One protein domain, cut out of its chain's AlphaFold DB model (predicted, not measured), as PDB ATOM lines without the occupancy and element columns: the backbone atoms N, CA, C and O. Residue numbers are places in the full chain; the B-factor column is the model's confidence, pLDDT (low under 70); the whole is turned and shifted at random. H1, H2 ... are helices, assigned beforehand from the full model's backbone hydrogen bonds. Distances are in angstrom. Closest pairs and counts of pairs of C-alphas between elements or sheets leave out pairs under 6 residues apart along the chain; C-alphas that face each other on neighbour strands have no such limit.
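What this domain is: This is residues 2 to 48 of the 124 residues of the protein "Iron ABC transporter permease" of Synergistaceae bacterium (UniProt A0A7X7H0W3). One long helix, H3, reaches away from a small head made of two short helices, H1 and H2, which sit at its beginning and meet each other at a steep angle. The helix makes the length of the whole, and most of its later part, residues 32 to 38 and 41 to 46, sticks out with nothing packed on it. The printed part has 47 residues with three named helices, in the order H1, H2, H3, and no named strand; the class is all helix. The whole is loose, with a radius of gyration of the C-alphas of 13.5 A, and its C-alphas span 41 by 17 by 15 A.

How they stand to each other: H1, residues 4 to 11, touches H2, residues 14 to 19; their closest C-alphas, those of Leu 9 and Ala 17, are 5.0 A apart. These two helices run opposite ways at a steep tilt of 60 degrees. H2 and H3, residues 24 to 46, only just touch, with 3 pairs of C-alphas within 8 A, and they touch only at the corner by their link. H3 touches H2 with residue 24 alone, and the closest C-alphas of the two helices are those of Ala 18 and Val 24, 6.2 A apart. H2 and H3 run opposite ways at a steep tilt of 46 degrees. H1 and H3 are close but not clearly touching: their closest C-alphas, those of Phe 10 and Val 24, are 7.5 A apart. The lines of H1 and H3 are about perpendicular, at 73 degrees. In H1, H2 and H3 every O i to N i+4 pair is within hydrogen-bond range.

Where its parts are: H1 runs from Ala 4, with its C-alpha at (23.147, 3.787, 19.653), to Val 11. H2 runs from Glu 14 to Ser 19. H3 runs from Val 24, with its C-alpha at (26.248, 6.093, 7.082), to Cys 46, with its C-alpha at (36.657, 25.026, 31.027), and measures 32.3 A from first to last C-alpha. H3 is the longest helix, with 23 residues.

The domain as a whole: The outline is a rod, and the two C-alphas farthest apart, those of Ser 19 and Cys 46, are 41.2 A apart. Residues 32 to 38, which belong to H3, and residues 41 to 47, of which 41 to 46 belong to H3, stand free. The links from H1 to H2, 2 residues, and from H2 to H3, 4 residues, are tight. The printed part runs from residue 2 to 48 and has no cut. The mean pLDDT of the printed part is 92.7, and no printed residue is under 70.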
ATOM      1  N   ILE A   2      20.371   7.946  21.534       81.69
ATOM      2  CA  ILE A   2      19.348   7.812  20.479       81.69
ATOM      3  C   ILE A   2      19.887   7.048  19.255       81.69
ATOM      4  O   ILE A   2      19.290   6.070  18.834       81.69
ATOM      5  N   THR A   3      21.081   7.401  18.771       88.06
ATOM      6  CA  THR A   3      21.747   6.756  17.619       88.06
ATOM      7  C   THR A   3      22.523   5.476  17.974       88.06
ATOM      8  O   THR A   3      23.326   4.983  17.185       88.06
ATOM      9  N   ALA A   4      22.345   4.923  19.183       87.19
ATOM     10  CA  ALA A   4      23.147   3.787  19.653       87.19
ATOM     11  C   ALA A   4      23.013   2.507  18.797       87.19
ATOM     12  O   ALA A   4      24.045   1.882  18.552       87.19
ATOM     13  N   PRO A   5      21.819   2.114  18.303       88.00
ATOM     14  CA  PRO A   5      21.692   0.946  17.427       88.00
ATOM     15  C   PRO A   5      22.453   1.112  16.106       88.00
ATOM     16  O   PRO A   5      23.132   0.194  15.653       88.00
ATOM     17  N   GLU A   6      22.394   2.309  15.522       90.75
ATOM     18  CA  GLU A   6      23.087   2.649  14.277       90.75
ATOM     19  C   GLU A   6      24.606   2.657  14.485       90.75
ATOM     20  O   GLU A   6      25.350   2.165  13.642       90.75
ATOM     21  N   LEU A   7      25.066   3.146  15.641       89.50
ATOM     22  CA  LEU A   7      26.479   3.163  16.017       89.50
ATOM     23  C   LEU A   7      27.027   1.754  16.301       89.50
ATOM     24  O   LEU A   7      28.166   1.458  15.944       89.50
ATOM     25  N   ASN A   8      26.212   0.871  16.890       91.56
ATOM     26  CA  ASN A   8      26.554  -0.543  17.066       91.56
ATOM     27  C   ASN A   8      26.800  -1.225  15.707       91.56
ATOM     28  O   ASN A   8      27.786  -1.941  15.563       91.56
ATOM     29  N   LEU A   9      25.951  -0.962  14.706       90.56
ATOM     30  CA  LEU A   9      26.130  -1.483  13.344       90.56
ATOM     31  C   LEU A   9      27.322  -0.840  12.629       90.56
ATOM     32  O   LEU A   9      28.063  -1.528  11.935       90.56
ATOM     33  N   PHE A  10      27.529   0.462  12.829       90.62
ATOM     34  CA  PHE A  10      28.638   1.206  12.233       90.62
ATOM     35  C   PHE A  10      30.009   0.645  12.643       90.62
ATOM     36  O   PHE A  10      30.915   0.576  11.817       90.62
ATOM     37  N   VAL A  11      30.155   0.169  13.886       89.94
ATOM     38  CA  VAL A  11      31.398  -0.463  14.371       89.94
ATOM     39  C   VAL A  11      31.694  -1.808  13.697       89.94
ATOM     40  O   VAL A  11      32.858  -2.195  13.619       89.94
ATOM     41  N   CYS A  12      30.687  -2.510  13.171       89.75
ATOM     42  CA  CYS A  12      30.899  -3.743  12.408       89.75
ATOM     43  C   CYS A  12      31.456  -3.491  10.997       89.75
ATOM     44  O   CYS A  12      31.917  -4.432  10.358       89.75
ATOM     45  N   GLY A  13      31.423  -2.245  10.515       91.06
ATOM     46  CA  GLY A  13      31.882  -1.845   9.187       91.06
ATOM     47  C   GLY A  13      30.837  -1.000   8.461       91.06
ATOM     48  O   GLY A  13      29.631  -1.206   8.613       91.06
ATOM     49  N   GLU A  14      31.299  -0.048   7.649       91.25
ATOM     50  CA  GLU A  14      30.416   0.889   6.943       91.25
ATOM     51  C   GLU A  14      29.502   0.172   5.938       91.25
ATOM     52  O   GLU A  14      28.307   0.463   5.895       91.25
ATOM     53  N   ASP A  15      30.027  -0.818   5.209       91.56
ATOM     54  CA  ASP A  15      29.260  -1.606   4.234       91.56
ATOM     55  C   ASP A  15      28.164  -2.439   4.910       91.56
ATOM     56  O   ASP A  15      27.019  -2.483   4.452       91.56
ATOM     57  N   ILE A  16      28.484  -3.047   6.058       91.06
ATOM     58  CA  ILE A  16      27.522  -3.825   6.848       91.06
ATOM     59  C   ILE A  16      26.422  -2.901   7.374       91.06
ATOM     60  O   ILE A  16      25.240  -3.222   7.247       91.06
ATOM     61  N   ALA A  17      26.780  -1.732   7.904       92.12
ATOM     62  CA  ALA A  17      25.809  -0.754   8.381       92.12
ATOM     63  C   ALA A  17      24.901  -0.247   7.247       92.12
ATOM     64  O   ALA A  17      23.677  -0.216   7.411       92.12
ATOM     65  N   ALA A  18      25.475   0.083   6.087       92.50
ATOM     66  CA  ALA A  18      24.729   0.534   4.913       92.50
ATOM     67  C   ALA A  18      23.758  -0.542   4.403       92.50
ATOM     68  O   ALA A  18      22.586  -0.247   4.169       92.50
ATOM     69  N   SER A  19      24.202  -1.805   4.328       93.31
ATOM     70  CA  SER A  19      23.351  -2.941   3.930       93.31
ATOM     71  C   SER A  19      22.173  -3.181   4.884       93.31
ATOM     72  O   SER A  19      21.136  -3.706   4.486       93.31
ATOM     73  N   ARG A  20      22.309  -2.762   6.150       90.69
ATOM     74  CA  ARG A  20      21.273  -2.841   7.190       90.69
ATOM     75  C   ARG A  20      20.393  -1.587   7.265       90.69
ATOM     76  O   ARG A  20      19.622  -1.451   8.210       90.69
ATOM     77  N   GLY A  21      20.490  -0.688   6.282       91.12
ATOM     78  CA  GLY A  21      19.649   0.507   6.169       91.12
ATOM     79  C   GLY A  21      20.148   1.720   6.958       91.12
ATOM     80  O   GLY A  21      19.460   2.740   7.010       91.12
ATOM     81  N   VAL A  22      21.345   1.656   7.557       93.12
ATOM     82  CA  VAL A  22      21.931   2.813   8.241       93.12
ATOM     83  C   VAL A  22      22.414   3.816   7.202       93.12
ATOM     84  O   VAL A  22      23.241   3.518   6.341       93.12
ATOM     85  N   SER A  23      21.951   5.057   7.319       94.38
ATOM     86  CA  SER A  23      22.430   6.153   6.478       94.38
ATOM     87  C   SER A  23      23.809   6.649   6.941       94.38
ATOM     88  O   SER A  23      23.938   7.697   7.571       94.38
ATOM     89  N   VAL A  24      24.862   5.892   6.612       93.56
ATOM     90  CA  VAL A  24      26.248   6.093   7.082       93.56
ATOM     91  C   VAL A  24      26.729   7.545   6.966       93.56
ATOM     92  O   VAL A  24      27.255   8.109   7.926       93.56
ATOM     93  N   VAL A  25      26.515   8.189   5.814       93.94
ATOM     94  CA  VAL A  25      26.937   9.584   5.587       93.94
ATOM     95  C   VAL A  25      26.199  10.554   6.512       93.94
ATOM     96  O   VAL A  25      26.810  11.473   7.060       93.94
ATOM     97  N   LYS A  26      24.891  10.351   6.717       93.19
ATOM     98  CA  LYS A  26      24.083  11.203   7.601       93.19
ATOM     99  C   LYS A  26      24.489  11.003   9.057       93.19
ATOM    100  O   LYS A  26      24.712  11.994   9.747       93.19
ATOM    101  N   LEU A  27      24.660   9.752   9.492       93.69
ATOM    102  CA  LEU A  27      25.113   9.418  10.843       93.69
ATOM    103  C   LEU A  27      26.473  10.060  11.143       93.69
ATOM    104  O   LEU A  27      26.635  10.713  12.172       93.69
ATOM    105  N   ARG A  28      27.433   9.949  10.218       94.06
ATOM    106  CA  ARG A  28      28.768  10.543  10.359       94.06
ATOM    107  C   ARG A  28      28.715  12.061  10.484       94.06
ATOM    108  O   ARG A  28      29.345  12.613  11.381       94.06
ATOM    109  N   ARG A  29      27.944  12.735   9.621       95.69
ATOM    110  CA  ARG A  29      27.762  14.195   9.691       95.69
ATOM    111  C   ARG A  29      27.114  14.605  11.010       95.69
ATOM    112  O   ARG A  29      27.621  15.506  11.668       95.69
ATOM    113  N   LEU A  30      26.046  13.922  11.418       94.75
ATOM    114  CA  LEU A  30      25.354  14.194  12.677       94.75
ATOM    115  C   LEU A  30      26.304  14.067  13.875       94.75
ATOM    116  O   LEU A  30      26.346  14.970  14.710       94.75
ATOM    117  N   LEU A  31      27.087  12.985  13.943       93.94
ATOM    118  CA  LEU A  31      28.073  12.774  15.005       93.94
ATOM    119  C   LEU A  31      29.159  13.848  14.987       93.94
ATOM    120  O   LEU A  31      29.455  14.418  16.032       93.94
ATOM    121  N   PHE A  32      29.709  14.165  13.814       95.94
ATOM    122  CA  PHE A  32      30.755  15.173  13.677       95.94
ATOM    123  C   PHE A  32      30.289  16.547  14.171       95.94
ATOM    124  O   PHE A  32      30.947  17.137  15.025       95.94
ATOM    125  N   PHE A  33      29.134  17.032  13.703       97.69
ATOM    126  CA  PHE A  33      28.599  18.329  14.126       97.69
ATOM    127  C   PHE A  33      28.215  18.339  15.607       97.69
ATOM    128  O   PHE A  33      28.582  19.267  16.324       97.69
ATOM    129  N   SER A  34      27.531  17.296  16.087       95.69
ATOM    130  CA  SER A  34      27.066  17.244  17.479       95.69
ATOM    131  C   SER A  34      28.234  17.180  18.463       95.69
ATOM    132  O   SER A  34      28.267  17.935  19.432       95.69
ATOM    133  N   VAL A  35      29.216  16.307  18.209       94.62
ATOM    134  CA  VAL A  35      30.394  16.165  19.077       94.62
ATOM    135  C   VAL A  35      31.249  17.426  19.027       94.62
ATOM    136  O   VAL A  35      31.630  17.924  20.080       94.62
ATOM    137  N   SER A  36      31.503  17.983  17.839       97.12
ATOM    138  CA  SER A  36      32.311  19.206  17.709       97.12
ATOM    139  C   SER A  36      31.685  20.385  18.445       97.12
ATOM    140  O   SER A  36      32.395  21.119  19.124       97.12
ATOM    141  N   LEU A  37      30.359  20.544  18.368       97.69
ATOM    142  CA  LEU A  37      29.655  21.613  19.069       97.69
ATOM    143  C   LEU A  37      29.756  21.452  20.593       97.69
ATOM    144  O   LEU A  37      30.122  22.395  21.289       97.69
ATOM    145  N   VAL A  38      29.488  20.248  21.108       95.44
ATOM    146  CA  VAL A  38      29.543  19.964  22.553       95.44
ATOM    147  C   VAL A  38      30.960  20.135  23.101       95.44
ATOM    148  O   VAL A  38      31.147  20.783  24.131       95.44
ATOM    149  N   ILE A  39      31.964  19.587  22.414       95.25
ATOM    150  CA  ILE A  39      33.363  19.704  22.835       95.25
ATOM    151  C   ILE A  39      33.849  21.149  22.705       95.25
ATOM    152  O   ILE A  39      34.530  21.629  23.605       95.25
ATOM    153  N   GLY A  40      33.458  21.868  21.651       96.88
ATOM    154  CA  GLY A  40      33.798  23.279  21.474       96.88
ATOM    155  C   GLY A  40      33.286  24.152  22.621       96.88
ATOM    156  O   GLY A  40      34.057  24.920  23.192       96.88
ATOM    157  N   ILE A  41      32.022  23.978  23.019       97.19
ATOM    158  CA  ILE A  41      31.436  24.685  24.172       97.19
ATOM    159  C   ILE A  41      32.179  24.330  25.470       97.19
ATOM    160  O   ILE A  41      32.459  25.205  26.291       97.19
ATOM    161  N   ASN A  42      32.529  23.057  25.660       94.44
ATOM    162  CA  ASN A  42      33.242  22.605  26.854       94.44
ATOM    163  C   ASN A  42      34.652  23.218  26.948       94.44
ATOM    164  O   ASN A  42      35.001  23.813  27.963       94.44
ATOM    165  N   VAL A  43      35.428  23.160  25.863       94.69
ATOM    166  CA  VAL A  43      36.793  23.706  25.824       94.69
ATOM    167  C   VAL A  43      36.794  25.230  25.949       94.69
ATOM    168  O   VAL A  43      37.661  25.779  26.625       94.69
ATOM    169  N   ALA A  44      35.818  25.922  25.357       96.56
ATOM    170  CA  ALA A  44      35.701  27.375  25.475       96.56
ATOM    171  C   ALA A  44      35.398  27.847  26.910       96.56
ATOM    172  O   ALA A  44      35.772  28.957  27.274       96.56
ATOM    173  N   THR A  45      34.726  27.021  27.720       94.31
ATOM    174  CA  THR A  45      34.318  27.378  29.091       94.31
ATOM    175  C   THR A  45      35.304  26.901  30.153       94.31
ATOM    176  O   THR A  45      35.588  27.635  31.094       94.31
ATOM    177  N   CYS A  46      35.832  25.685  30.010       90.00
ATOM    178  CA  CYS A  46      36.657  25.026  31.027       90.00
ATOM    179  C   CYS A  46      38.144  24.946  30.642       90.00
ATOM    180  O   CYS A  46      38.963  24.477  31.431       90.00
ATOM    181  N   GLY A  47      38.500  25.374  29.429       90.44
ATOM    182  CA  GLY A  47      39.817  25.141  28.849       90.44
ATOM    183  C   GLY A  47      39.995  23.704  28.334       90.44
ATOM    184  O   GLY A  47      39.098  22.862  28.433       90.44
ATOM    185  N   PRO A  48      41.155  23.398  27.730       90.12
ATOM    186  CA  PRO A  48      41.424  22.077  27.177       90.12
ATOM    187  C   PRO A  48      41.656  21.045  28.291       90.12
ATOM    188  O   PRO A  48      42.625  21.130  29.044       90.12
TER     189      PRO A  48